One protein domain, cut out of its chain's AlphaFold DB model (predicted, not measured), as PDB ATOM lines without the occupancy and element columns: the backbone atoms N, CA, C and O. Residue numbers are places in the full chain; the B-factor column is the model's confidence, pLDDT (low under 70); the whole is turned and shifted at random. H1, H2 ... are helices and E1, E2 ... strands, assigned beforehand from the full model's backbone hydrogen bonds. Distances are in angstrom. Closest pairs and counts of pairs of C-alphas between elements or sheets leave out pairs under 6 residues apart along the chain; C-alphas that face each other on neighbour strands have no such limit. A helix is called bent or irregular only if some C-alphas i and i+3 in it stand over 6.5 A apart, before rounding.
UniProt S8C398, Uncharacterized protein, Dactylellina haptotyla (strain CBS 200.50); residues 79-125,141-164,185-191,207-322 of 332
ATOM      1  N   VAL A  79       0.933 -12.966  25.061       89.38
ATOM      2  CA  VAL A  79      -0.381 -12.390  25.305       89.38
ATOM      3  C   VAL A  79      -0.142 -11.088  26.047       89.38
ATOM      4  O   VAL A  79       0.405 -11.096  27.144       89.38
ATOM      5  N   LYS A  80      -0.550  -9.969  25.473       87.19
ATOM      6  CA  LYS A  80      -0.469  -8.668  26.125       87.19
ATOM      7  C   LYS A  80      -1.814  -8.267  26.669       87.19
ATOM      8  O   LYS A  80      -2.808  -8.340  25.955       87.19
ATOM      9  N   VAL A  81      -1.818  -7.804  27.907       88.50
ATOM     10  CA  VAL A  81      -2.987  -7.255  28.576       88.50
ATOM     11  C   VAL A  81      -2.668  -5.832  28.991       88.50
ATOM     12  O   VAL A  81      -1.907  -5.624  29.928       88.50
ATOM     13  N   VAL A  82      -3.232  -4.852  28.297       85.56
ATOM     14  CA  VAL A  82      -3.004  -3.431  28.569       85.56
ATOM     15  C   VAL A  82      -4.252  -2.843  29.205       85.56
ATOM     16  O   VAL A  82      -5.338  -2.947  28.637       85.56
ATOM     17  N   THR A  83      -4.117  -2.210  30.366       83.75
ATOM     18  CA  THR A  83      -5.228  -1.477  30.987       83.75
ATOM     19  C   THR A  83      -5.135   0.001  30.721       83.75
ATOM     20  O   THR A  83      -4.073   0.596  30.877       83.75
ATOM     21  N   GLU A  84      -6.275   0.600  30.401       79.25
ATOM     22  CA  GLU A  84      -6.449   2.032  30.218       79.25
ATOM     23  C   GLU A  84      -7.681   2.513  30.988       79.25
ATOM     24  O   GLU A  84      -8.736   1.875  30.993       79.25
ATOM     25  N   ALA A  85      -7.551   3.670  31.634       78.50
ATOM     26  CA  ALA A  85      -8.651   4.371  32.272       78.50
ATOM     27  C   ALA A  85      -8.852   5.699  31.549       78.50
ATOM     28  O   ALA A  85      -7.918   6.497  31.417       78.50
ATOM     29  N   TYR A  86     -10.072   5.950  31.092       75.44
ATOM     30  CA  TYR A  86     -10.401   7.145  30.328       75.44
ATOM     31  C   TYR A  86     -11.761   7.709  30.751       75.44
ATOM     32  O   TYR A  86     -12.543   7.053  31.436       75.44
ATOM     33  N   LYS A  87     -12.026   8.969  30.403       74.00
ATOM     34  CA  LYS A  87     -13.358   9.563  30.559       74.00
ATOM     35  C   LYS A  87     -14.073   9.462  29.228       74.00
ATOM     36  O   LYS A  87     -13.487   9.848  28.215       74.00
ATOM     37  N   SER A  88     -15.303   8.960  29.232       73.06
ATOM     38  CA  SER A  88     -16.118   8.958  28.020       73.06
ATOM     39  C   SER A  88     -16.310  10.394  27.517       73.06
ATOM     40  O   SER A  88     -16.436  11.337  28.299       73.06
ATOM     41  N   TYR A  89     -16.296  10.575  26.196       69.44
ATOM     42  CA  TYR A  89     -16.587  11.875  25.585       69.44
ATOM     43  C   TYR A  89     -18.068  12.243  25.713       69.44
ATOM     44  O   TYR A  89     -18.399  13.421  25.830       69.44
ATOM     45  N   ASN A  90     -18.942  11.234  25.696       72.25
ATOM     46  CA  ASN A  90     -20.392  11.420  25.677       72.25
ATOM     47  C   ASN A  90     -20.980  11.526  27.085       72.25
ATOM     48  O   ASN A  90     -22.042  12.112  27.267       72.25
ATOM     49  N   GLU A  91     -20.291  10.978  28.087       70.25
ATOM     50  CA  GLU A  91     -20.770  10.939  29.463       70.25
ATOM     51  C   GLU A  91     -19.622  11.268  30.424       70.25
ATOM     52  O   GLU A  91     -18.511  10.782  30.227       70.25
ATOM     53  N   PRO A  92     -19.851  12.021  31.515       72.62
ATOM     54  CA  PRO A  92     -18.828  12.331  32.520       72.62
ATOM     55  C   PRO A  92     -18.434  11.110  33.380       72.62
ATOM     56  O   PRO A  92     -18.040  11.262  34.536       72.62
ATOM     57  N   LYS A  93     -18.551   9.901  32.828       74.69
ATOM     58  CA  LYS A  93     -18.301   8.628  33.490       74.69
ATOM     59  C   LYS A  93     -16.878   8.168  33.224       74.69
ATOM     60  O   LYS A  93     -16.298   8.423  32.161       74.69
ATOM     61  N   GLN A  94     -16.313   7.498  34.219       75.25
ATOM     62  CA  GLN A  94     -15.021   6.857  34.086       75.25
ATOM     63  C   GLN A  94     -15.214   5.471  33.469       75.25
ATOM     64  O   GLN A  94     -16.038   4.671  33.916       75.25
ATOM     65  N   CYS A  95     -14.448   5.216  32.420       78.62
ATOM     66  CA  CYS A  95     -14.426   3.968  31.688       78.62
ATOM     67  C   CYS A  95     -13.085   3.286  31.933       78.62
ATOM     68  O   CYS A  95     -12.039   3.944  32.012       78.62
ATOM     69  N   PHE A  96     -13.121   1.964  32.015       81.31
ATOM     70  CA  PHE A  96     -11.935   1.132  31.927       81.31
ATOM     71  C   PHE A  96     -11.973   0.326  30.661       81.31
ATOM     72  O   PHE A  96     -13.020  -0.181  30.271       81.31
ATOM     73  N   ARG A  97     -10.798   0.149  30.082       83.94
ATOM     74  CA  ARG A  97     -10.572  -0.762  28.982       83.94
ATOM     75  C   ARG A  97      -9.408  -1.666  29.350       83.94
ATOM     76  O   ARG A  97      -8.363  -1.188  29.778       83.94
ATOM     77  N   ALA A  98      -9.597  -2.965  29.188       86.50
ATOM     78  CA  ALA A  98      -8.536  -3.953  29.216       86.50
ATOM     79  C   ALA A  98      -8.387  -4.511  27.801       86.50
ATOM     80  O   ALA A  98      -9.251  -5.246  27.328       86.50
ATOM     81  N   ARG A  99      -7.321  -4.129  27.102       86.06
ATOM     82  CA  ARG A  99      -6.991  -4.649  25.776       86.06
ATOM     83  C   ARG A  99      -6.194  -5.935  25.918       86.06
ATOM     84  O   ARG A  99      -5.233  -5.977  26.673       86.06
ATOM     85  N   TRP A 100      -6.584  -6.958  25.185       86.31
ATOM     86  CA  TRP A 100      -5.957  -8.263  25.102       86.31
ATOM     87  C   TRP A 100      -5.490  -8.499  23.671       86.31
ATOM     88  O   TRP A 100      -6.297  -8.636  22.753       86.31
ATOM     89  N   THR A 101      -4.179  -8.556  23.489       84.88
ATOM     90  CA  THR A 101      -3.551  -8.706  22.180       84.88
ATOM     91  C   THR A 101      -2.716  -9.976  22.166       84.88
ATOM     92  O   THR A 101      -1.873 -10.213  23.030       84.88
ATOM     93  N   THR A 102      -2.931 -10.805  21.157       84.81
ATOM     94  CA  THR A 102      -2.219 -12.065  20.931       84.81
ATOM     95  C   THR A 102      -1.785 -12.132  19.467       84.81
ATOM     96  O   THR A 102      -2.267 -11.342  18.655       84.81
ATOM     97  N   PRO A 103      -0.947 -13.104  19.068       79.44
ATOM     98  CA  PRO A 103      -0.693 -13.352  17.649       79.44
ATOM     99  C   PRO A 103      -1.953 -13.620  16.809       79.44
ATOM    100  O   PRO A 103      -1.907 -13.485  15.591       79.44
ATOM    101  N   TRP A 104      -3.067 -14.027  17.424       80.06
ATOM    102  CA  TRP A 104      -4.258 -14.465  16.693       80.06
ATOM    103  C   TRP A 104      -5.388 -13.433  16.661       80.06
ATOM    104  O   TRP A 104      -6.127 -13.348  15.678       80.06
ATOM    105  N   GLU A 105      -5.528 -12.671  17.739       77.94
ATOM    106  CA  GLU A 105      -6.657 -11.784  18.004       77.94
ATOM    107  C   GLU A 105      -6.212 -10.548  18.786       77.94
ATOM    108  O   GLU A 105      -5.273 -10.616  19.584       77.94
ATOM    109  N   ASP A 106      -6.929  -9.449  18.575       80.25
ATOM    110  CA  ASP A 106      -6.766  -8.200  19.306       80.25
ATOM    111  C   ASP A 106      -8.134  -7.644  19.690       80.25
ATOM    112  O   ASP A 106      -8.961  -7.257  18.858       80.25
ATOM    113  N   ILE A 107      -8.388  -7.697  20.987       82.19
ATOM    114  CA  ILE A 107      -9.707  -7.549  21.581       82.19
ATOM    115  C   ILE A 107      -9.585  -6.568  22.731       82.19
ATOM    116  O   ILE A 107      -8.541  -6.466  23.366       82.19
ATOM    117  N   ALA A 108     -10.649  -5.866  23.055       83.81
ATOM    118  CA  ALA A 108     -10.724  -5.056  24.250       83.81
ATOM    119  C   ALA A 108     -11.976  -5.429  25.032       83.81
ATOM    120  O   ALA A 108     -12.987  -5.819  24.461       83.81
ATOM    121  N   TYR A 109     -11.886  -5.355  26.352       85.00
ATOM    122  CA  TYR A 109     -13.019  -5.449  27.253       85.00
ATOM    123  C   TYR A 109     -13.197  -4.099  27.933       85.00
ATOM    124  O   TYR A 109     -12.284  -3.606  28.599       85.00
ATOM    125  N   GLU A 110     -14.361  -3.495  27.744       82.94
ATOM    126  CA  GLU A 110     -14.702  -2.186  28.268       82.94
ATOM    127  C   GLU A 110     -15.737  -2.275  29.369       82.94
ATOM    128  O   GLU A 110     -16.786  -2.894  29.220       82.94
ATOM    129  N   PHE A 111     -15.456  -1.595  30.471       81.75
ATOM    130  CA  PHE A 111     -16.313  -1.547  31.636       81.75
ATOM    131  C   PHE A 111     -16.619  -0.096  32.016       81.75
ATOM    132  O   PHE A 111     -15.721   0.746  32.095       81.75
ATOM    133  N   THR A 112     -17.893   0.182  32.294       77.88
ATOM    134  CA  THR A 112     -18.374   1.474  32.798       77.88
ATOM    135  C   THR A 112     -18.935   1.300  34.206       77.88
ATOM    136  O   THR A 112     -19.566   0.291  34.513       77.88
ATOM    137  N   GLU A 113     -18.713   2.288  35.075       69.12
ATOM    138  CA  GLU A 113     -19.055   2.215  36.507       69.12
ATOM    139  C   GLU A 113     -20.547   1.925  36.790       69.12
ATOM    140  O   GLU A 113     -20.873   1.329  37.813       69.12
ATOM    141  N   GLU A 114     -21.452   2.281  35.873       64.38
ATOM    142  CA  GLU A 114     -22.907   2.148  36.050       64.38
ATOM    143  C   GLU A 114     -23.506   0.845  35.484       64.38
ATOM    144  O   GLU A 114     -24.625   0.486  35.846       64.38
ATOM    145  N   GLY A 115     -22.792   0.130  34.606       56.59
ATOM    146  CA  GLY A 115     -23.372  -0.945  33.783       56.59
ATOM    147  C   GLY A 115     -23.338  -2.352  34.385       56.59
ATOM    148  O   GLY A 115     -24.002  -3.250  33.875       56.59
ATOM    149  N   GLY A 116     -22.575  -2.580  35.459       63.78
ATOM    150  CA  GLY A 116     -22.434  -3.889  36.115       63.78
ATOM    151  C   GLY A 116     -21.634  -4.933  35.317       63.78
ATOM    152  O   GLY A 116     -20.728  -5.546  35.879       63.78
ATOM    153  N   LEU A 117     -21.908  -5.103  34.019       67.31
ATOM    154  CA  LEU A 117     -21.162  -5.943  33.079       67.31
ATOM    155  C   LEU A 117     -20.527  -5.070  31.994       67.31
ATOM    156  O   LEU A 117     -21.154  -4.160  31.456       67.31
ATOM    157  N   GLY A 118     -19.261  -5.337  31.698       75.69
ATOM    158  CA  GLY A 118     -18.591  -4.744  30.552       75.69
ATOM    159  C   GLY A 118     -18.947  -5.475  29.263       75.69
ATOM    160  O   GLY A 118     -19.598  -6.519  29.278       75.69
ATOM    161  N   HIS A 119     -18.501  -4.927  28.144       77.88
ATOM    162  CA  HIS A 119     -18.675  -5.517  26.824       77.88
ATOM    163  C   HIS A 119     -17.320  -5.658  26.151       77.88
ATOM    164  O   HIS A 119     -16.392  -4.893  26.411       77.88
ATOM    165  N   PHE A 120     -17.203  -6.648  25.281       79.12
ATOM    166  CA  PHE A 120     -16.031  -6.753  24.439       79.12
ATOM    167  C   PHE A 120     -16.202  -5.923  23.164       79.12
ATOM    168  O   PHE A 120     -17.302  -5.792  22.633       79.12
ATOM    169  N   CYS A 121     -15.098  -5.393  22.660       74.25
ATOM    170  CA  CYS A 121     -15.019  -4.645  21.416       74.25
ATOM    171  C   CYS A 121     -13.701  -4.976  20.683       74.25
ATOM    172  O   CYS A 121     -12.760  -5.495  21.290       74.25
ATOM    173  N   PRO A 122     -13.596  -4.714  19.371       72.00
ATOM    174  CA  PRO A 122     -12.319  -4.780  18.660       72.00
ATOM    175  C   PRO A 122     -11.259  -3.857  19.287       72.00
ATOM    176  O   PRO A 122     -11.582  -2.736  19.678       72.00
ATOM    177  N   GLY A 123      -9.989  -4.278  19.328       66.81
ATOM    178  CA  GLY A 123      -8.908  -3.477  19.931       66.81
ATOM    179  C   GLY A 123      -8.744  -2.068  19.329       66.81
ATOM    180  O   GLY A 123      -8.457  -1.112  20.045       66.81
ATOM    181  N   ASP A 124      -8.998  -1.905  18.027       65.06
ATOM    182  CA  ASP A 124      -8.785  -0.654  17.276       65.06
ATOM    183  C   ASP A 124      -9.971   0.335  17.283       65.06
ATOM    184  O   ASP A 124     -10.091   1.185  16.396       65.06
ATOM    185  N   TYR A 125     -10.845   0.285  18.292       56.50
ATOM    186  CA  TYR A 125     -12.067   1.107  18.380       56.50
ATOM    187  C   TYR A 125     -11.843   2.616  18.665       56.50
ATOM    188  O   TYR A 125     -12.580   3.244  19.424       56.50
ATOM    189  N   TYR A 141     -14.815 -18.216  17.670       60.75
ATOM    190  CA  TYR A 141     -13.701 -19.154  17.717       60.75
ATOM    191  C   TYR A 141     -12.619 -18.561  18.616       60.75
ATOM    192  O   TYR A 141     -11.999 -17.565  18.266       60.75
ATOM    193  N   ILE A 142     -12.369 -19.169  19.777       65.75
ATOM    194  CA  ILE A 142     -11.157 -18.865  20.552       65.75
ATOM    195  C   ILE A 142      -9.960 -19.368  19.740       65.75
ATOM    196  O   ILE A 142      -9.930 -20.541  19.337       65.75
ATOM    197  N   TYR A 143      -8.988 -18.492  19.501       72.62
ATOM    198  CA  TYR A 143      -7.775 -18.831  18.772       72.62
ATOM    199  C   TYR A 143      -6.616 -19.207  19.707       72.62
ATOM    200  O   TYR A 143      -6.551 -18.707  20.827       72.62
ATOM    201  N   PRO A 144      -5.687 -20.066  19.247       80.81
ATOM    202  CA  PRO A 144      -5.718 -20.812  17.989       80.81
ATOM    203  C   PRO A 144      -6.868 -21.828  17.941       80.81
ATOM    204  O   PRO A 144      -7.436 -22.219  18.965       80.81
ATOM    205  N   SER A 145      -7.221 -22.259  16.724       79.44
ATOM    206  CA  SER A 145      -8.319 -23.212  16.509       79.44
ATOM    207  C   SER A 145      -8.162 -24.455  17.390       79.44
ATOM    208  O   SER A 145      -7.033 -24.888  17.634       79.44
ATOM    209  N   LEU A 146      -9.280 -25.073  17.790       82.12
ATOM    210  CA  LEU A 146      -9.315 -26.266  18.652       82.12
ATOM    211  C   LEU A 146      -8.302 -27.347  18.242       82.12
ATOM    212  O   LEU A 146      -7.648 -27.934  19.102       82.12
ATOM    213  N   ARG A 147      -8.099 -27.547  16.931       85.62
ATOM    214  CA  ARG A 147      -7.135 -28.514  16.391       85.62
ATOM    215  C   ARG A 147      -5.703 -28.297  16.886       85.62
ATOM    216  O   ARG A 147      -4.981 -29.275  16.982       85.62
ATOM    217  N   TYR A 148      -5.276 -27.078  17.205       89.25
ATOM    218  CA  TYR A 148      -3.888 -26.798  17.604       89.25
ATOM    219  C   TYR A 148      -3.710 -26.517  19.092       89.25
ATOM    220  O   TYR A 148      -2.576 -26.509  19.561       89.25
ATOM    221  N   ARG A 149      -4.789 -26.306  19.857       88.44
ATOM    222  CA  ARG A 149      -4.676 -25.950  21.284       88.44
ATOM    223  C   ARG A 149      -3.888 -26.992  22.072       88.44
ATOM    224  O   ARG A 149      -2.989 -26.645  22.824       88.44
ATOM    225  N   HIS A 150      -4.112 -28.273  21.781       90.75
ATOM    226  CA  HIS A 150      -3.376 -29.377  22.397       90.75
ATOM    227  C   HIS A 150      -1.860 -29.381  22.122       90.75
ATOM    228  O   HIS A 150      -1.130 -30.115  22.792       90.75
ATOM    229  N   LEU A 151      -1.376 -28.588  21.159       92.56
ATOM    230  CA  LEU A 151       0.040 -28.435  20.824       92.56
ATOM    231  C   LEU A 151       0.707 -27.269  21.562       92.56
ATOM    232  O   LEU A 151       1.932 -27.211  21.580       92.56
ATOM    233  N   LEU A 152      -0.058 -26.364  22.183       92.12
ATOM    234  CA  LEU A 152       0.501 -25.236  22.927       92.12
ATOM    235  C   LEU A 152       1.312 -25.731  24.123       92.12
ATOM    236  O   LEU A 152       0.867 -26.597  24.881       92.12
ATOM    237  N   ARG A 153       2.522 -25.193  24.290       93.62
ATOM    238  CA  ARG A 153       3.416 -25.564  25.402       93.62
ATOM    239  C   ARG A 153       3.919 -24.386  26.214       93.62
ATOM    240  O   ARG A 153       4.210 -24.581  27.388       93.62
ATOM    241  N   LYS A 154       4.037 -23.198  25.619       93.69
ATOM    242  CA  LYS A 154       4.604 -22.023  26.282       93.69
ATOM    243  C   LYS A 154       3.776 -20.788  25.952       93.69
ATOM    244  O   LYS A 154       3.625 -20.439  24.780       93.69
ATOM    245  N   ILE A 155       3.260 -20.139  26.984       91.75
ATOM    246  CA  ILE A 155       2.550 -18.867  26.894       91.75
ATOM    247  C   ILE A 155       3.254 -17.881  27.816       91.75
ATOM    248  O   ILE A 155       3.636 -18.231  28.929       91.75
ATOM    249  N   ARG A 156       3.417 -16.649  27.348       91.62
ATOM    250  CA  ARG A 156       3.841 -15.526  28.176       91.62
ATOM    251  C   ARG A 156       2.720 -14.507  28.217       91.62
ATOM    252  O   ARG A 156       2.228 -14.124  27.166       91.62
ATOM    253  N   ILE A 157       2.330 -14.068  29.399       90.94
ATOM    254  CA  ILE A 157       1.327 -13.031  29.605       90.94
ATOM    255  C   ILE A 157       2.042 -11.803  30.133       90.94
ATOM    256  O   ILE A 157       2.730 -11.878  31.140       90.94
ATOM    257  N   GLU A 158       1.874 -10.679  29.465       88.62
ATOM    258  CA  GLU A 158       2.418  -9.396  29.877       88.62
ATOM    259  C   GLU A 158       1.255  -8.494  30.261       88.62
ATOM    260  O   GLU A 158       0.520  -8.008  29.405       88.62
ATOM    261  N   VAL A 159       1.072  -8.297  31.561       87.81
ATOM    262  CA  VAL A 159       0.106  -7.348  32.102       87.81
ATOM    263  C   VAL A 159       0.795  -5.996  32.212       87.81
ATOM    264  O   VAL A 159       1.770  -5.852  32.946       87.81
ATOM    265  N   ILE A 160       0.303  -5.009  31.477       84.25
ATOM    266  CA  ILE A 160       0.845  -3.655  31.419       84.25
ATOM    267  C   ILE A 160      -0.215  -2.713  31.961       84.25
ATOM    268  O   ILE A 160      -1.239  -2.464  31.318       84.25
ATOM    269  N   ASP A 161       0.045  -2.164  33.140       80.75
ATOM    270  CA  ASP A 161      -0.852  -1.188  33.724       80.75
ATOM    271  C   ASP A 161      -0.468   0.245  33.356       80.75
ATOM    272  O   ASP A 161       0.508   0.796  33.876       80.75
ATOM    273  N   THR A 162      -1.266   0.855  32.473       75.25
ATOM    274  CA  THR A 162      -1.107   2.264  32.072       75.25
ATOM    275  C   THR A 162      -1.994   3.209  32.884       75.25
ATOM    276  O   THR A 162      -1.815   4.430  32.847       75.25
ATOM    277  N   CYS A 163      -2.937   2.671  33.664       61.25
ATOM    278  CA  CYS A 163      -3.944   3.444  34.381       61.25
ATOM    279  C   CYS A 163      -3.385   4.238  35.561       61.25
ATOM    280  O   CYS A 163      -4.136   4.999  36.166       61.25
ATOM    281  N   PHE A 164      -2.121   4.073  35.950       52.59
ATOM    282  CA  PHE A 164      -1.572   4.771  37.111       52.59
ATOM    283  C   PHE A 164      -0.841   6.079  36.806       52.59
ATOM    284  O   PHE A 164      -0.400   6.708  37.765       52.59
ATOM    285  N   GLN A 185      -7.440  10.603  36.549       49.16
ATOM    286  CA  GLN A 185      -7.520  10.013  37.874       49.16
ATOM    287  C   GLN A 185      -7.091   8.573  37.677       49.16
ATOM    288  O   GLN A 185      -7.810   7.810  37.034       49.16
ATOM    289  N   GLY A 186      -5.896   8.228  38.159       50.00
ATOM    290  CA  GLY A 186      -5.441   6.855  38.033       50.00
ATOM    291  C   GLY A 186      -6.397   5.884  38.727       50.00
ATOM    292  O   GLY A 186      -7.312   6.321  39.431       50.00
ATOM    293  N   LEU A 187      -6.171   4.575  38.603       50.03
ATOM    294  CA  LEU A 187      -6.964   3.531  39.286       50.03
ATOM    295  C   LEU A 187      -7.275   3.862  40.763       50.03
ATOM    296  O   LEU A 187      -8.357   3.556  41.259       50.03
ATOM    297  N   LYS A 188      -6.390   4.611  41.442       50.72
ATOM    298  CA  LYS A 188      -6.614   5.207  42.773       50.72
ATOM    299  C   LYS A 188      -7.967   5.923  42.941       50.72
ATOM    300  O   LYS A 188      -8.536   5.810  44.023       50.72
ATOM    301  N   GLY A 189      -8.456   6.665  41.945       53.84
ATOM    302  CA  GLY A 189      -9.712   7.429  42.001       53.84
ATOM    303  C   GLY A 189     -10.963   6.558  41.919       53.84
ATOM    304  O   GLY A 189     -11.968   6.880  42.538       53.84
ATOM    305  N   LEU A 190     -10.871   5.410  41.252       50.28
ATOM    306  CA  LEU A 190     -11.990   4.479  41.144       50.28
ATOM    307  C   LEU A 190     -11.991   3.433  42.266       50.28
ATOM    308  O   LEU A 190     -13.036   3.016  42.754       50.28
ATOM    309  N   LEU A 191     -10.808   3.097  42.789       51.03
ATOM    310  CA  LEU A 191     -10.653   2.302  44.014       51.03
ATOM    311  C   LEU A 191     -11.001   3.081  45.289       51.03
ATOM    312  O   LEU A 191     -11.307   2.495  46.337       51.03
ATOM    313  N   PRO A 207     -13.924  -4.702  42.325       69.62
ATOM    314  CA  PRO A 207     -12.695  -5.433  42.597       69.62
ATOM    315  C   PRO A 207     -11.776  -5.323  41.374       69.62
ATOM    316  O   PRO A 207     -12.209  -5.651  40.281       69.62
ATOM    317  N   LEU A 208     -10.509  -4.922  41.524       70.38
ATOM    318  CA  LEU A 208      -9.561  -4.810  40.393       70.38
ATOM    319  C   LEU A 208      -9.549  -6.055  39.502       70.38
ATOM    320  O   LEU A 208      -9.585  -5.980  38.279       70.38
ATOM    321  N   ARG A 209      -9.590  -7.217  40.144       73.62
ATOM    322  CA  ARG A 209      -9.652  -8.525  39.498       73.62
ATOM    323  C   ARG A 209     -10.872  -8.736  38.586       73.62
ATOM    324  O   ARG A 209     -10.783  -9.543  37.669       73.62
ATOM    325  N   SER A 210     -12.004  -8.051  38.802       75.31
ATOM    326  CA  SER A 210     -13.189  -8.199  37.938       75.31
ATOM    327  C   SER A 210     -12.969  -7.585  36.557       75.31
ATOM    328  O   SER A 210     -13.627  -7.991  35.607       75.31
ATOM    329  N   ILE A 211     -12.014  -6.657  36.430       77.44
ATOM    330  CA  ILE A 211     -11.620  -6.053  35.150       77.44
ATOM    331  C   ILE A 211     -10.958  -7.104  34.247       77.44
ATOM    332  O   ILE A 211     -11.185  -7.117  33.041       77.44
ATOM    333  N   PHE A 212     -10.173  -8.015  34.827       83.19
ATOM    334  CA  PHE A 212      -9.449  -9.056  34.090       83.19
ATOM    335  C   PHE A 212     -10.115 -10.418  34.087       83.19
ATOM    336  O   PHE A 212      -9.670 -11.297  33.352       83.19
ATOM    337  N   MET A 213     -11.194 -10.599  34.845       82.75
ATOM    338  CA  MET A 213     -11.925 -11.863  34.846       82.75
ATOM    339  C   MET A 213     -12.338 -12.330  33.442       82.75
ATOM    340  O   MET A 213     -12.068 -13.488  33.131       82.75
ATOM    341  N   PRO A 214     -12.887 -11.476  32.555       82.94
ATOM    342  CA  PRO A 214     -13.276 -11.914  31.213       82.94
ATOM    343  C   PRO A 214     -12.083 -12.416  30.391       82.94
ATOM    344  O   PRO A 214     -12.162 -13.433  29.703       82.94
ATOM    345  N   LEU A 215     -10.943 -11.730  30.506       85.50
ATOM    346  CA  LEU A 215      -9.704 -12.094  29.821       85.50
ATOM    347  C   LEU A 215      -9.103 -13.389  30.384       85.50
ATOM    348  O   LEU A 215      -8.627 -14.242  29.637       85.50
ATOM    349  N   ALA A 216      -9.175 -13.573  31.701       86.38
ATOM    350  CA  ALA A 216      -8.752 -14.801  32.356       86.38
ATOM    351  C   ALA A 216      -9.641 -15.991  31.979       86.38
ATOM    352  O   ALA A 216      -9.114 -17.062  31.691       86.38
ATOM    353  N   CYS A 217     -10.965 -15.818  31.906       82.88
ATOM    354  CA  CYS A 217     -11.870 -16.859  31.412       82.88
ATOM    355  C   CYS A 217     -11.507 -17.261  29.980       82.88
ATOM    356  O   CYS A 217     -11.370 -18.447  29.688       82.88
ATOM    357  N   ARG A 218     -11.221 -16.285  29.113       84.44
ATOM    358  CA  ARG A 218     -10.771 -16.558  27.743       84.44
ATOM    359  C   ARG A 218      -9.496 -17.405  27.705       84.44
ATOM    360  O   ARG A 218      -9.422 -18.380  26.954       84.44
ATOM    361  N   LEU A 219      -8.519 -17.091  28.557       86.94
ATOM    362  CA  LEU A 219      -7.308 -17.896  28.704       86.94
ATOM    363  C   LEU A 219      -7.599 -19.310  29.223       86.94
ATOM    364  O   LEU A 219      -7.012 -20.273  28.729       86.94
ATOM    365  N   ARG A 220      -8.504 -19.465  30.196       85.94
ATOM    366  CA  ARG A 220      -8.919 -20.787  30.701       85.94
ATOM    367  C   ARG A 220      -9.520 -21.627  29.591       85.94
ATOM    368  O   ARG A 220      -9.091 -22.759  29.404       85.94
ATOM    369  N   CYS A 221     -10.431 -21.072  28.798       82.62
ATOM    370  CA  CYS A 221     -11.022 -21.778  27.664       82.62
ATOM    371  C   CYS A 221      -9.979 -22.149  26.593       82.62
ATOM    372  O   CYS A 221     -10.085 -23.197  25.944       82.62
ATOM    373  N   LEU A 222      -8.952 -21.314  26.407       84.44
ATOM    374  CA  LEU A 222      -7.818 -21.641  25.548       84.44
ATOM    375  C   LEU A 222      -7.019 -22.836  26.104       84.44
ATOM    376  O   LEU A 222      -6.723 -23.779  25.367       84.44
ATOM    377  N   LEU A 223      -6.706 -22.809  27.399       86.44
ATOM    378  CA  LEU A 223      -5.851 -23.792  28.068       86.44
ATOM    379  C   LEU A 223      -6.559 -25.099  28.453       86.44
ATOM    380  O   LEU A 223      -5.897 -26.125  28.609       86.44
ATOM    381  N   ALA A 224      -7.889 -25.105  28.547       84.50
ATOM    382  CA  ALA A 224      -8.687 -26.293  28.848       84.50
ATOM    383  C   ALA A 224      -8.514 -27.403  27.798       84.50
ATOM    384  O   ALA A 224      -8.606 -28.584  28.114       84.50
ATOM    385  N   ALA A 225      -8.217 -27.030  26.549       80.75
ATOM    386  CA  ALA A 225      -7.980 -27.965  25.451       80.75
ATOM    387  C   ALA A 225      -6.511 -28.435  25.343       80.75
ATOM    388  O   ALA A 225      -6.143 -29.112  24.378       80.75
ATOM    389  N   CYS A 226      -5.646 -28.050  26.284       85.38
ATOM    390  CA  CYS A 226      -4.244 -28.449  26.292       85.38
ATOM    391  C   CYS A 226      -4.074 -29.816  26.969       85.38
ATOM    392  O   CYS A 226      -4.283 -29.950  28.167       85.38
ATOM    393  N   ASN A 227      -3.615 -30.827  26.226       73.44
ATOM    394  CA  ASN A 227      -3.433 -32.193  26.745       73.44
ATOM    395  C   ASN A 227      -2.151 -32.392  27.585       73.44
ATOM    396  O   ASN A 227      -1.841 -33.513  27.978       73.44
ATOM    397  N   GLY A 228      -1.361 -31.343  27.824       76.69
ATOM    398  CA  GLY A 228      -0.081 -31.429  28.529       76.69
ATOM    399  C   GLY A 228       0.181 -30.211  29.402       76.69
ATOM    400  O   GLY A 228      -0.555 -29.229  29.327       76.69
ATOM    401  N   LYS A 229       1.248 -30.274  30.212       83.62
ATOM    402  CA  LYS A 229       1.669 -29.150  31.057       83.62
ATOM    403  C   LYS A 229       2.146 -27.982  30.188       83.62
ATOM    404  O   LYS A 229       3.218 -28.050  29.590       83.62
ATOM    405  N   VAL A 230       1.341 -26.931  30.111       89.81
ATOM    406  CA  VAL A 230       1.673 -25.646  29.497       89.81
ATOM    407  C   VAL A 230       2.451 -24.818  30.510       89.81
ATOM    408  O   VAL A 230       2.035 -24.669  31.653       89.81
ATOM    409  N   LYS A 231       3.589 -24.262  30.115       92.31
ATOM    410  CA  LYS A 231       4.278 -23.251  30.916       92.31
ATOM    411  C   LYS A 231       3.643 -21.891  30.628       92.31
ATOM    412  O   LYS A 231       3.577 -21.498  29.463       92.31
ATOM    413  N   VAL A 232       3.155 -21.215  31.662       92.19
ATOM    414  CA  VAL A 232       2.539 -19.889  31.579       92.19
ATOM    415  C   VAL A 232       3.353 -18.932  32.440       92.19
ATOM    416  O   VAL A 232       3.283 -18.986  33.663       92.19
ATOM    417  N   ASP A 233       4.112 -18.058  31.794       91.69
ATOM    418  CA  ASP A 233       4.905 -17.033  32.472       91.69
ATOM    419  C   ASP A 233       4.110 -15.727  32.467       91.69
ATOM    420  O   ASP A 233       3.788 -15.211  31.402       91.69
ATOM    421  N   ILE A 234       3.766 -15.185  33.628       91.50
ATOM    422  CA  ILE A 234       2.991 -13.953  33.777       91.50
ATOM    423  C   ILE A 234       3.928 -12.872  34.279       91.50
ATOM    424  O   ILE A 234       4.362 -12.912  35.421       91.50
ATOM    425  N   LYS A 235       4.204 -11.873  33.454       90.06
ATOM    426  CA  LYS A 235       4.960 -10.691  33.834       90.06
ATOM    427  C   LYS A 235       4.001  -9.532  34.038       90.06
ATOM    428  O   LYS A 235       3.246  -9.183  33.134       90.06
ATOM    429  N   VAL A 236       4.051  -8.917  35.210       86.44
ATOM    430  CA  VAL A 236       3.333  -7.666  35.464       86.44
ATOM    431  C   VAL A 236       4.303  -6.510  35.280       86.44
ATOM    432  O   VAL A 236       5.468  -6.594  35.641       86.44
ATOM    433  N   SER A 237       3.846  -5.426  34.684       81.81
ATOM    434  CA  SER A 237       4.612  -4.199  34.524       81.81
ATOM    435  C   SER A 237       3.685  -3.015  34.730       81.81
ATOM    436  O   SER A 237       2.513  -3.044  34.355       81.81
ATOM    437  N   SER A 238       4.200  -1.972  35.362       77.25
ATOM    438  CA  SER A 238       3.498  -0.705  35.484       77.25
ATOM    439  C   SER A 238       4.510   0.415  35.318       77.25
ATOM    440  O   SER A 238       5.623   0.350  35.834       77.25
ATOM    441  N   ASN A 239       4.103   1.450  34.596       67.50
ATOM    442  CA  ASN A 239       4.893   2.661  34.374       67.50
ATOM    443  C   ASN A 239       5.220   3.445  35.657       67.50
ATOM    444  O   ASN A 239       6.045   4.345  35.627       67.50
ATOM    445  N   MET A 240       4.588   3.119  36.786       60.75
ATOM    446  CA  MET A 240       4.897   3.737  38.078       60.75
ATOM    447  C   MET A 240       6.073   3.091  38.804       60.75
ATOM    448  O   MET A 240       6.570   3.668  39.764       60.75
ATOM    449  N   VAL A 241       6.476   1.883  38.405       58.28
ATOM    450  CA  VAL A 241       7.509   1.103  39.106       58.28
ATOM    451  C   VAL A 241       8.912   1.497  38.627       58.28
ATOM    452  O   VAL A 241       9.885   0.855  38.986       58.28
ATOM    453  N   GLU A 242       9.055   2.555  37.821       58.66
ATOM    454  CA  GLU A 242      10.380   3.022  37.388       58.66
ATOM    455  C   GLU A 242      11.246   3.514  38.567       58.66
ATOM    456  O   GLU A 242      12.467   3.514  38.446       58.66
ATOM    457  N   ASN A 243      10.644   3.831  39.727       58.09
ATOM    458  CA  ASN A 243      11.356   4.156  40.966       58.09
ATOM    459  C   ASN A 243      11.032   3.165  42.095       58.09
ATOM    460  O   ASN A 243       9.895   3.086  42.569       58.09
ATOM    461  N   PHE A 244      12.065   2.466  42.571       52.03
ATOM    462  CA  PHE A 244      12.009   1.493  43.667       52.03
ATOM    463  C   PHE A 244      11.451   2.080  44.979       52.03
ATOM    464  O   PHE A 244      10.634   1.438  45.643       52.03
ATOM    465  N   ASP A 245      11.811   3.327  45.308       61.31
ATOM    466  CA  ASP A 245      11.469   3.980  46.584       61.31
ATOM    467  C   ASP A 245       9.970   4.308  46.748       61.31
ATOM    468  O   ASP A 245       9.484   4.491  47.868       61.31
ATOM    469  N   ASP A 246       9.216   4.359  45.644       60.75
ATOM    470  CA  ASP A 246       7.823   4.819  45.628       60.75
ATOM    471  C   ASP A 246       6.794   3.677  45.627       60.75
ATOM    472  O   ASP A 246       5.584   3.911  45.802       60.75
ATOM    473  N   LEU A 247       7.233   2.424  45.453       67.50
ATOM    474  CA  LEU A 247       6.307   1.302  45.478       67.50
ATOM    475  C   LEU A 247       5.900   1.004  46.919       67.50
ATOM    476  O   LEU A 247       6.642   0.433  47.704       67.50
ATOM    477  N   SER A 248       4.676   1.376  47.284       78.75
ATOM    478  CA  SER A 248       4.106   0.956  48.566       78.75
ATOM    479  C   SER A 248       3.705  -0.527  48.540       78.75
ATOM    480  O   SER A 248       3.182  -1.007  47.533       78.75
ATOM    481  N   ALA A 249       3.776  -1.220  49.685       81.56
ATOM    482  CA  ALA A 249       3.230  -2.577  49.870       81.56
ATOM    483  C   ALA A 249       1.777  -2.729  49.385       81.56
ATOM    484  O   ALA A 249       1.342  -3.792  48.946       81.56
ATOM    485  N   ARG A 250       1.017  -1.631  49.422       81.12
ATOM    486  CA  ARG A 250      -0.327  -1.565  48.858       81.12
ATOM    487  C   ARG A 250      -0.334  -1.671  47.331       81.12
ATOM    488  O   ARG A 250      -1.153  -2.409  46.809       81.12
ATOM    489  N   MET A 251       0.540  -0.950  46.634       78.88
ATOM    490  CA  MET A 251       0.639  -1.017  45.170       78.88
ATOM    491  C   MET A 251       1.111  -2.391  44.711       78.88
ATOM    492  O   MET A 251       0.515  -2.950  43.798       78.88
ATOM    493  N   TYR A 252       2.102  -2.969  45.394       84.06
ATOM    494  CA  TYR A 252       2.519  -4.350  45.146       84.06
ATOM    495  C   TYR A 252       1.334  -5.317  45.268       84.06
ATOM    496  O   TYR A 252       1.047  -6.092  44.359       84.06
ATOM    497  N   LYS A 253       0.572  -5.207  46.364       86.19
ATOM    498  CA  LYS A 253      -0.650  -5.986  46.561       86.19
ATOM    499  C   LYS A 253      -1.664  -5.776  45.427       86.19
ATOM    500  O   LYS A 253      -2.209  -6.762  44.944       86.19
ATOM    501  N   ASP A 254      -1.911  -4.536  45.012       83.56
ATOM    502  CA  ASP A 254      -2.861  -4.223  43.939       83.56
ATOM    503  C   ASP A 254      -2.427  -4.874  42.603       83.56
ATOM    504  O   ASP A 254      -3.271  -5.419  41.895       83.56
ATOM    505  N   LEU A 255      -1.120  -4.910  42.290       83.88
ATOM    506  CA  LEU A 255      -0.574  -5.594  41.105       83.88
ATOM    507  C   LEU A 255      -0.749  -7.120  41.171       83.88
ATOM    508  O   LEU A 255      -1.154  -7.739  40.184       83.88
ATOM    509  N   VAL A 256      -0.495  -7.732  42.334       87.19
ATOM    510  CA  VAL A 256      -0.739  -9.171  42.543       87.19
ATOM    511  C   VAL A 256      -2.233  -9.486  42.402       87.19
ATOM    512  O   VAL A 256      -2.602 -10.443  41.722       87.19
ATOM    513  N   GLU A 257      -3.112  -8.686  43.020       85.69
ATOM    514  CA  GLU A 257      -4.569  -8.863  42.921       85.69
ATOM    515  C   GLU A 257      -5.052  -8.726  41.475       85.69
ATOM    516  O   GLU A 257      -5.896  -9.512  41.038       85.69
ATOM    517  N   LEU A 258      -4.489  -7.773  40.729       83.44
ATOM    518  CA  LEU A 258      -4.784  -7.558  39.320       83.44
ATOM    519  C   LEU A 258      -4.431  -8.799  38.485       83.44
ATOM    520  O   LEU A 258      -5.266  -9.255  37.713       83.44
ATOM    521  N   ALA A 259      -3.246  -9.388  38.671       86.38
ATOM    522  CA  ALA A 259      -2.807 -10.566  37.915       86.38
ATOM    523  C   ALA A 259      -3.431 -11.895  38.387       86.38
ATOM    524  O   ALA A 259      -3.451 -12.868  37.631       86.38
ATOM    525  N   SER A 260      -3.976 -11.943  39.607       87.00
ATOM    526  CA  SER A 260      -4.513 -13.166  40.223       87.00
ATOM    527  C   SER A 260      -5.551 -13.952  39.396       87.00
ATOM    528  O   SER A 260      -5.537 -15.183  39.469       87.00
ATOM    529  N   PRO A 261      -6.417 -13.347  38.552       86.12
ATOM    530  CA  PRO A 261      -7.329 -14.119  37.703       86.12
ATOM    531  C   PRO A 261      -6.604 -15.076  36.745       86.12
ATOM    532  O   PRO A 261      -7.119 -16.155  36.440       86.12
ATOM    533  N   PHE A 262      -5.393 -14.709  36.311       84.69
ATOM    534  CA  PHE A 262      -4.554 -15.503  35.414       84.69
ATOM    535  C   PHE A 262      -3.755 -16.596  36.129       84.69
ATOM    536  O   PHE A 262      -3.160 -17.430  35.458       84.69
ATOM    537  N   THR A 263      -3.762 -16.645  37.466       83.44
ATOM    538  CA  THR A 263      -3.029 -17.666  38.234       83.44
ATOM    539  C   THR A 263      -3.895 -18.856  38.653       83.44
ATOM    540  O   THR A 263      -3.395 -19.786  39.280       83.44
ATOM    541  N   GLN A 264      -5.199 -18.843  38.356       77.44
ATOM    542  CA  GLN A 264      -6.168 -19.816  38.876       77.44
ATOM    543  C   GLN A 264      -6.924 -20.580  37.784       77.44
ATOM    544  O   GLN A 264      -7.282 -20.024  36.747       77.44
ATOM    545  N   GLY A 265      -7.280 -21.833  38.092       67.81
ATOM    546  CA  GLY A 265      -8.195 -22.645  37.279       67.81
ATOM    547  C   GLY A 265      -7.522 -23.469  36.181       67.81
ATOM    548  O   GLY A 265      -8.209 -24.085  35.374       67.81
ATOM    549  N   TYR A 266      -6.189 -23.518  36.154       74.25
ATOM    550  CA  TYR A 266      -5.435 -24.230  35.127       74.25
ATOM    551  C   TYR A 266      -4.858 -25.529  35.685       74.25
ATOM    552  O   TYR A 266      -3.784 -25.547  36.277       74.25
ATOM    553  N   GLN A 267      -5.557 -26.644  35.476       68.00
ATOM    554  CA  GLN A 267      -5.037 -27.970  35.850       68.00
ATOM    555  C   GLN A 267      -3.811 -28.366  35.013       68.00
ATOM    556  O   GLN A 267      -2.977 -29.167  35.430       68.00
ATOM    557  N   THR A 268      -3.715 -27.795  33.815       70.81
ATOM    558  CA  THR A 268      -2.733 -28.132  32.792       70.81
ATOM    559  C   THR A 268      -1.613 -27.107  32.700       70.81
ATOM    560  O   THR A 268      -0.797 -27.233  31.798       70.81
ATOM    561  N   ALA A 269      -1.526 -26.108  33.588       78.56
ATOM    562  CA  ALA A 269      -0.495 -25.075  33.498       78.56
ATOM    563  C   ALA A 269       0.428 -25.013  34.720       78.56
ATOM    564  O   ALA A 269      -0.020 -25.097  35.859       78.56
ATOM    565  N   ASN A 270       1.718 -24.802  34.465       81.12
ATOM    566  CA  ASN A 270       2.671 -24.324  35.461       81.12
ATOM    567  C   ASN A 270       2.731 -22.804  35.330       81.12
ATOM    568  O   ASN A 270       3.143 -22.315  34.276       81.12
ATOM    569  N   ILE A 271       2.302 -22.089  36.363       83.69
ATOM    570  CA  ILE A 271       2.174 -20.634  36.324       83.69
ATOM    571  C   ILE A 271       3.290 -20.015  37.145       83.69
ATOM    572  O   ILE A 271       3.419 -20.322  38.329       83.69
ATOM    573  N   ASP A 272       4.057 -19.138  36.511       87.38
ATOM    574  CA  ASP A 272       5.080 -18.329  37.160       87.38
ATOM    575  C   ASP A 272       4.668 -16.858  37.085       87.38
ATOM    576  O   ASP A 272       4.561 -16.305  35.994       87.38
ATOM    577  N   LEU A 273       4.363 -16.237  38.225       87.12
ATOM    578  CA  LEU A 273       4.010 -14.818  38.293       87.12
ATOM    579  C   LEU A 273       5.258 -14.028  38.669       87.12
ATOM    580  O   LEU A 273       5.739 -14.169  39.784       87.12
ATOM    581  N   GLN A 274       5.722 -13.168  37.777       87.00
ATOM    582  CA  GLN A 274       6.885 -12.312  37.957       87.00
ATOM    583  C   GLN A 274       6.430 -10.869  38.123       87.00
ATOM    584  O   GLN A 274       5.768 -10.295  37.245       87.00
ATOM    585  N   ILE A 275       6.799 -10.278  39.255       83.00
ATOM    586  CA  ILE A 275       6.577  -8.860  39.530       83.00
ATOM    587  C   ILE A 275       7.941  -8.161  39.495       83.00
ATOM    588  O   ILE A 275       8.921  -8.723  39.980       83.00
ATOM    589  N   PRO A 276       8.063  -6.965  38.893       77.88
ATOM    590  CA  PRO A 276       9.342  -6.276  38.820       77.88
ATOM    591  C   PRO A 276       9.887  -6.004  40.223       77.88
ATOM    592  O   PRO A 276       9.111  -5.705  41.132       77.88
ATOM    593  N   PHE A 277      11.211  -6.100  40.368       75.19
ATOM    594  CA  PHE A 277      11.945  -5.899  41.624       75.19
ATOM    595  C   PHE A 277      11.560  -6.870  42.752       75.19
ATOM    596  O   PHE A 277      11.878  -6.621  43.907       75.19
ATOM    597  N   GLU A 278      10.898  -7.991  42.442       77.88
ATOM    598  CA  GLU A 278      10.540  -9.011  43.437       77.88
ATOM    599  C   GLU A 278      11.751  -9.481  44.252       77.88
ATOM    600  O   GLU A 278      11.669  -9.507  45.475       77.88
ATOM    601  N   GLU A 279      12.892  -9.718  43.598       79.81
ATOM    602  CA  GLU A 279      14.147 -10.075  44.274       79.81
ATOM    603  C   GLU A 279      14.601  -8.996  45.268       79.81
ATOM    604  O   GLU A 279      15.088  -9.316  46.343       79.81
ATOM    605  N   GLU A 280      14.410  -7.714  44.952       78.88
ATOM    606  CA  GLU A 280      14.772  -6.607  45.842       78.88
ATOM    607  C   GLU A 280      13.773  -6.464  47.007       78.88
ATOM    608  O   GLU A 280      14.161  -6.095  48.117       78.88
ATOM    609  N   TYR A 281      12.495  -6.804  46.783       74.44
ATOM    610  CA  TYR A 281      11.444  -6.773  47.804       74.44
ATOM    611  C   TYR A 281      11.496  -7.954  48.772       74.44
ATOM    612  O   TYR A 281      11.158  -7.772  49.938       74.44
ATOM    613  N   GLU A 282      11.915  -9.144  48.336       75.75
ATOM    614  CA  GLU A 282      11.999 -10.327  49.206       75.75
ATOM    615  C   GLU A 282      12.919 -10.107  50.419       75.75
ATOM    616  O   GLU A 282      12.707 -10.712  51.470       75.75
ATOM    617  N   PHE A 283      13.887  -9.192  50.314       81.81
ATOM    618  CA  PHE A 283      14.767  -8.821  51.423       81.81
ATOM    619  C   PHE A 283      14.174  -7.774  52.383       81.81
ATOM    620  O   PHE A 283      14.703  -7.609  53.483       81.81
ATOM    621  N   ASP A 284      13.095  -7.066  52.016       82.75
ATOM    622  CA  ASP A 284      12.381  -6.168  52.934       82.75
ATOM    623  C   ASP A 284      11.295  -6.966  53.691       82.75
ATOM    624  O   ASP A 284      10.329  -7.443  53.080       82.75
ATOM    625  N   PRO A 285      11.371  -7.056  55.037       85.12
ATOM    626  CA  PRO A 285      10.394  -7.774  55.862       85.12
ATOM    627  C   PRO A 285       8.928  -7.359  55.648       85.12
ATOM    628  O   PRO A 285       8.008  -8.071  56.049       85.12
ATOM    629  N   LYS A 286       8.668  -6.188  55.054       84.69
ATOM    630  CA  LYS A 286       7.311  -5.734  54.711       84.69
ATOM    631  C   LYS A 286       6.685  -6.511  53.550       84.69
ATOM    632  O   LYS A 286       5.453  -6.551  53.471       84.69
ATOM    633  N   TYR A 287       7.497  -7.061  52.650       84.75
ATOM    634  CA  TYR A 287       7.050  -7.748  51.434       84.75
ATOM    635  C   TYR A 287       7.247  -9.261  51.497       84.75
ATOM    636  O   TYR A 287       6.620  -9.975  50.713       84.75
ATOM    637  N   GLU A 288       8.035  -9.755  52.453       88.19
ATOM    638  CA  GLU A 288       8.235 -11.184  52.687       88.19
ATOM    639  C   GLU A 288       6.887 -11.933  52.786       88.19
ATOM    640  O   GLU A 288       6.021 -11.636  53.620       88.19
ATOM    641  N   GLY A 289       6.668 -12.890  51.878       89.56
ATOM    642  CA  GLY A 289       5.445 -13.698  51.812       89.56
ATOM    643  C   GLY A 289       4.171 -12.938  51.407       89.56
ATOM    644  O   GLY A 289       3.058 -13.481  51.499       89.56
ATOM    645  N   LEU A 290       4.275 -11.661  51.016       89.38
ATOM    646  CA  LEU A 290       3.117 -10.828  50.690       89.38
ATOM    647  C   LEU A 290       2.405 -11.340  49.435       89.38
ATOM    648  O   LEU A 290       1.173 -11.396  49.427       89.38
ATOM    649  N   LYS A 291       3.153 -11.766  48.413       90.44
ATOM    650  CA  LYS A 291       2.615 -12.354  47.178       90.44
ATOM    651  C   LYS A 291       1.763 -13.579  47.465       90.44
ATOM    652  O   LYS A 291       0.585 -13.610  47.110       90.44
ATOM    653  N   GLU A 292       2.312 -14.549  48.186       91.69
ATOM    654  CA  GLU A 292       1.647 -15.801  48.549       91.69
ATOM    655  C   GLU A 292       0.409 -15.511  49.390       91.69
ATOM    656  O   GLU A 292      -0.648 -16.113  49.188       91.69
ATOM    657  N   LYS A 293       0.505 -14.552  50.318       91.56
ATOM    658  CA  LYS A 293      -0.622 -14.123  51.148       91.56
ATOM    659  C   LYS A 293      -1.739 -13.509  50.311       91.56
ATOM    660  O   LYS A 293      -2.908 -13.830  50.540       91.56
ATOM    661  N   VAL A 294      -1.414 -12.639  49.357       89.12
ATOM    662  CA  VAL A 294      -2.402 -12.003  48.475       89.12
ATOM    663  C   VAL A 294      -3.036 -13.036  47.547       89.12
ATOM    664  O   VAL A 294      -4.263 -13.109  47.496       89.12
ATOM    665  N   LEU A 295      -2.243 -13.899  46.909       88.81
ATOM    666  CA  LEU A 295      -2.749 -14.986  46.067       88.81
ATOM    667  C   LEU A 295      -3.641 -15.945  46.864       88.81
ATOM    668  O   LEU A 295      -4.750 -16.257  46.438       88.81
ATOM    669  N   LYS A 296      -3.233 -16.343  48.074       89.12
ATOM    670  CA  LYS A 296      -4.041 -17.193  48.963       89.12
ATOM    671  C   LYS A 296      -5.367 -16.539  49.346       89.12
ATOM    672  O   LYS A 296      -6.379 -17.232  49.444       89.12
ATOM    673  N   ASN A 297      -5.379 -15.225  49.562       87.75
ATOM    674  CA  ASN A 297      -6.613 -14.486  49.825       87.75
ATOM    675  C   ASN A 297      -7.508 -14.424  48.584       87.75
ATOM    676  O   ASN A 297      -8.710 -14.651  48.707       87.75
ATOM    677  N   CYS A 298      -6.933 -14.196  47.400       82.81
ATOM    678  CA  CYS A 298      -7.671 -14.219  46.137       82.81
ATOM    679  C   CYS A 298      -8.282 -15.603  45.871       82.81
ATOM    680  O   CYS A 298      -9.440 -15.688  45.482       82.81
ATOM    681  N   ASN A 299      -7.557 -16.687  46.168       80.19
ATOM    682  CA  ASN A 299      -8.027 -18.068  45.987       80.19
ATOM    683  C   ASN A 299      -9.195 -18.449  46.915       80.19
ATOM    684  O   ASN A 299      -9.923 -19.393  46.634       80.19
ATOM    685  N   ARG A 300      -9.369 -17.761  48.049       80.69
ATOM    686  CA  ARG A 300     -10.464 -18.045  48.996       80.69
ATOM    687  C   ARG A 300     -11.790 -17.408  48.585       80.69
ATOM    688  O   ARG A 300     -12.825 -17.735  49.166       80.69
ATOM    689  N   ASP A 301     -11.769 -16.486  47.631       75.38
ATOM    690  CA  ASP A 301     -12.937 -15.697  47.282       75.38
ATOM    691  C   ASP A 301     -13.805 -16.394  46.229       75.38
ATOM    692  O   ASP A 301     -13.623 -16.224  45.026       75.38
ATOM    693  N   ARG A 302     -14.799 -17.158  46.698       64.94
ATOM    694  CA  ARG A 302     -15.748 -17.895  45.844       64.94
ATOM    695  C   ARG A 302     -16.523 -17.020  44.853       64.94
ATOM    696  O   ARG A 302     -17.033 -17.546  43.871       64.94
ATOM    697  N   ARG A 303     -16.618 -15.702  45.076       68.38
ATOM    698  CA  ARG A 303     -17.330 -14.800  44.151       68.38
ATOM    699  C   ARG A 303     -16.679 -14.775  42.769       68.38
ATOM    700  O   ARG A 303     -17.371 -14.599  41.777       68.38
ATOM    701  N   ILE A 304     -15.367 -15.013  42.712       63.25
ATOM    702  CA  ILE A 304     -14.586 -15.050  41.473       63.25
ATOM    703  C   ILE A 304     -15.080 -16.137  40.514       63.25
ATOM    704  O   ILE A 304     -15.179 -15.887  39.318       63.25
ATOM    705  N   GLU A 305     -15.389 -17.329  41.020       66.50
ATOM    706  CA  GLU A 305     -15.839 -18.444  40.180       66.50
ATOM    707  C   GLU A 305     -17.217 -18.152  39.583       66.50
ATOM    708  O   GLU A 305     -17.432 -18.342  38.388       66.50
ATOM    709  N   THR A 306     -18.129 -17.611  40.396       70.94
ATOM    710  CA  THR A 306     -19.480 -17.238  39.956       70.94
ATOM    711  C   THR A 306     -19.465 -16.096  38.943       70.94
ATOM    712  O   THR A 306     -20.215 -16.132  37.972       70.94
ATOM    713  N   ASP A 307     -18.611 -15.089  39.141       67.31
ATOM    714  CA  ASP A 307     -18.453 -14.001  38.175       67.31
ATOM    715  C   ASP A 307     -17.789 -14.507  36.889       67.31
ATOM    716  O   ASP A 307     -18.202 -14.119  35.801       67.31
ATOM    717  N   GLY A 308     -16.812 -15.414  36.998       65.75
ATOM    718  CA  GLY A 308     -16.130 -16.031  35.861       65.75
ATOM    719  C   GLY A 308     -17.077 -16.759  34.910       65.75
ATOM    720  O   GLY A 308     -16.999 -16.534  33.705       65.75
ATOM    721  N   GLN A 309     -18.016 -17.541  35.452       67.75
ATOM    722  CA  GLN A 309     -19.039 -18.250  34.669       67.75
ATOM    723  C   GLN A 309     -19.860 -17.308  33.782       67.75
ATOM    724  O   GLN A 309     -20.181 -17.652  32.653       67.75
ATOM    725  N   ARG A 310     -20.135 -16.077  34.238       70.06
ATOM    726  CA  ARG A 310     -20.882 -15.088  33.438       70.06
ATOM    727  C   ARG A 310     -20.139 -14.652  32.178       70.06
ATOM    728  O   ARG A 310     -20.773 -14.190  31.239       70.06
ATOM    729  N   PHE A 311     -18.810 -14.749  32.182       66.00
ATOM    730  CA  PHE A 311     -17.957 -14.344  31.066       66.00
ATOM    731  C   PHE A 311     -17.617 -15.496  30.118       66.00
ATOM    732  O   PHE A 311     -17.133 -15.234  29.020       66.00
ATOM    733  N   GLU A 312     -17.851 -16.748  30.521       61.59
ATOM    734  CA  GLU A 312     -17.633 -17.921  29.662       61.59
ATOM    735  C   GLU A 312     -18.622 -17.957  28.487       61.59
ATOM    736  O   GLU A 312     -18.261 -18.418  27.406       61.59
ATOM    737  N   ASP A 313     -19.814 -17.384  28.676       57.09
ATOM    738  CA  ASP A 313     -20.898 -17.371  27.688       57.09
ATOM    739  C   ASP A 313     -20.935 -16.106  26.808       57.09
ATOM    740  O   ASP A 313     -21.829 -15.963  25.974       57.09
ATOM    741  N   ILE A 314     -20.002 -15.157  26.979       57.53
ATOM    742  CA  ILE A 314     -20.041 -13.909  26.204       57.53
ATOM    743  C   ILE A 314     -19.494 -14.144  24.798       57.53
ATOM    744  O   ILE A 314     -18.295 -14.368  24.609       57.53
ATOM    745  N   ASP A 315     -20.382 -14.030  23.811       54.16
ATOM    746  CA  ASP A 315     -20.018 -14.056  22.400       54.16
ATOM    747  C   ASP A 315     -19.341 -12.731  22.028       54.16
ATOM    748  O   ASP A 315     -19.876 -11.642  22.238       54.16
ATOM    749  N   VAL A 316     -18.117 -12.823  21.520       54.81
ATOM    750  CA  VAL A 316     -17.296 -11.669  21.162       54.81
ATOM    751  C   VAL A 316     -17.005 -11.701  19.676       54.81
ATOM    752  O   VAL A 316     -16.175 -12.474  19.199       54.81
ATOM    753  N   GLU A 317     -17.646 -10.814  18.936       53.78
ATOM    754  CA  GLU A 317     -17.353 -10.629  17.525       53.78
ATOM    755  C   GLU A 317     -16.008  -9.903  17.352       53.78
ATOM    756  O   GLU A 317     -15.837  -8.774  17.813       53.78
ATOM    757  N   LEU A 318     -15.017 -10.556  16.732       54.22
ATOM    758  CA  LEU A 318     -13.640 -10.049  16.712       54.22
ATOM    759  C   LEU A 318     -13.039  -9.903  15.327       54.22
ATOM    760  O   LEU A 318     -13.184 -10.749  14.443       54.22
ATOM    761  N   MET A 319     -12.244  -8.839  15.200       49.47
ATOM    762  CA  MET A 319     -11.271  -8.672  14.134       49.47
ATOM    763  C   MET A 319     -10.130  -9.673  14.330       49.47
ATOM    764  O   MET A 319      -9.324  -9.578  15.251       49.47
ATOM    765  N   LEU A 320     -10.075 -10.660  13.443       51.00
ATOM    766  CA  LEU A 320      -9.025 -11.669  13.427       51.00
ATOM    767  C   LEU A 320      -7.804 -11.137  12.681       51.00
ATOM    768  O   LEU A 320      -7.916 -10.788  11.500       51.00
ATOM    769  N   HIS A 321      -6.636 -11.152  13.325       49.75
ATOM    770  CA  HIS A 321      -5.373 -10.949  12.614       49.75
ATOM    771  C   HIS A 321      -5.103 -12.133  11.685       49.75
ATOM    772  O   HIS A 321      -4.661 -11.946  10.550       49.75
ATOM    773  N   TRP A 322      -5.412 -13.355  12.140       50.59
ATOM    774  CA  TRP A 322      -5.267 -14.577  11.351       50.59
ATOM    775  C   TRP A 322      -6.635 -15.208  11.089       50.59
ATOM    776  O   TRP A 322      -7.252 -15.780  11.986       50.59
TER     777      TRP A 322
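AT A GLANCE: This is residues 79 to 125, 141 to 164, 185 to 191 and 207 to 322 of the 332 residues of an uncharacterized protein of Dactylellina haptotyla (strain CBS 200.50) (UniProt S8C398). A twisted sheet of seven strands curls round helix H3, with H4 packed next to H3 on the same face: two layers, sheet and helices. Farther from the sheet, H6 packs on H4 and H7 on H3. The 194 printed residues hold seven strands and seven helices in the order E1 E2 E3 E4 H1 E5 H2 H3 E6 H4 E7 H5 H6 H7, class mixed; the mixed sheet runs E4 E3 E2 E1 E5 E6 E7. It is compact, with a radius of gyration of the C-alphas of 16.8 A and spans of 48 by 47 by 31 A.

HOW THE PARTS SIT: E1, residues 79 to 87, E2, 94 to 101, E3, 106 to 112, and E4, 119 to 122, form a meander, each strand the antiparallel neighbour of the one before, in three hairpins; N 84 and O 97, N 98 and O 109, and N 108 and O 121 are each 2.8 A apart. E5, 154 to 161, is parallel to E1, with N 81 and O 158 2.8 A apart. E6, 230 to 238, is parallel to E5 (N 157 to O 233, 2.7 A) and to E7, 269 to 274 (N 234 to O 272, 2.7 A). E6, H4, residues 249 to 263, and E7 form a strand-helix-strand unit, parallel strands joined through a helix, with a right-handed crossover. H4 has a height over the sheet of 9.0 A. H3, 208 to 223, has a kink of 42 degrees near residue 215 and touches H4 at a shallow tilt of 29 degrees, the same way, closest at C-alphas 209 and 258, 5.0 A. H7, 303 to 312, touches H3 at a steep 55 degrees, closest at C-alphas 214 and 311, 5.3 A. H6, 290 to 299, touches H4 at a steep 45 degrees, closest at C-alphas 260 and 295, 6.4 A. H2, 187 to 191, only grazes the sheet; H1, 146 to 149, and H5, 278 to 282, are not on it. H3 and H4 are irregular: C-alphas 211 and 214 are 7.3 A apart, 258 and 261 7.2 A. In H2, H5 and H6 every O i to N i+4 pair is within hydrogen-bond range, against 9 of 12 in H3, 8 of 11 in H4 and 4 of 6 in H7; H1 is too short for one.

IN THESE COORDINATES: E1 begins at C-alpha 79 (-0.381, -12.390, 25.305) and spans 26.0 A; E6 spans 25.7 A, H3 22.9 A and H4 20.1 A. H7 ends at C-alpha 312 (-17.633, -17.921, 29.662).

THE WHOLE: C-alphas 147 and 245, the farthest apart, are 48.1 A apart. Cuts follow residues 125, 164 and 191, with gaps of 20.3, 8.0 and 8.1 A. Of the links printed whole, none is long. Mean pLDDT of the printed part is 76.7; 51 residues are under 70, among them 185 to 191, 239 to 247 and 311 to 322.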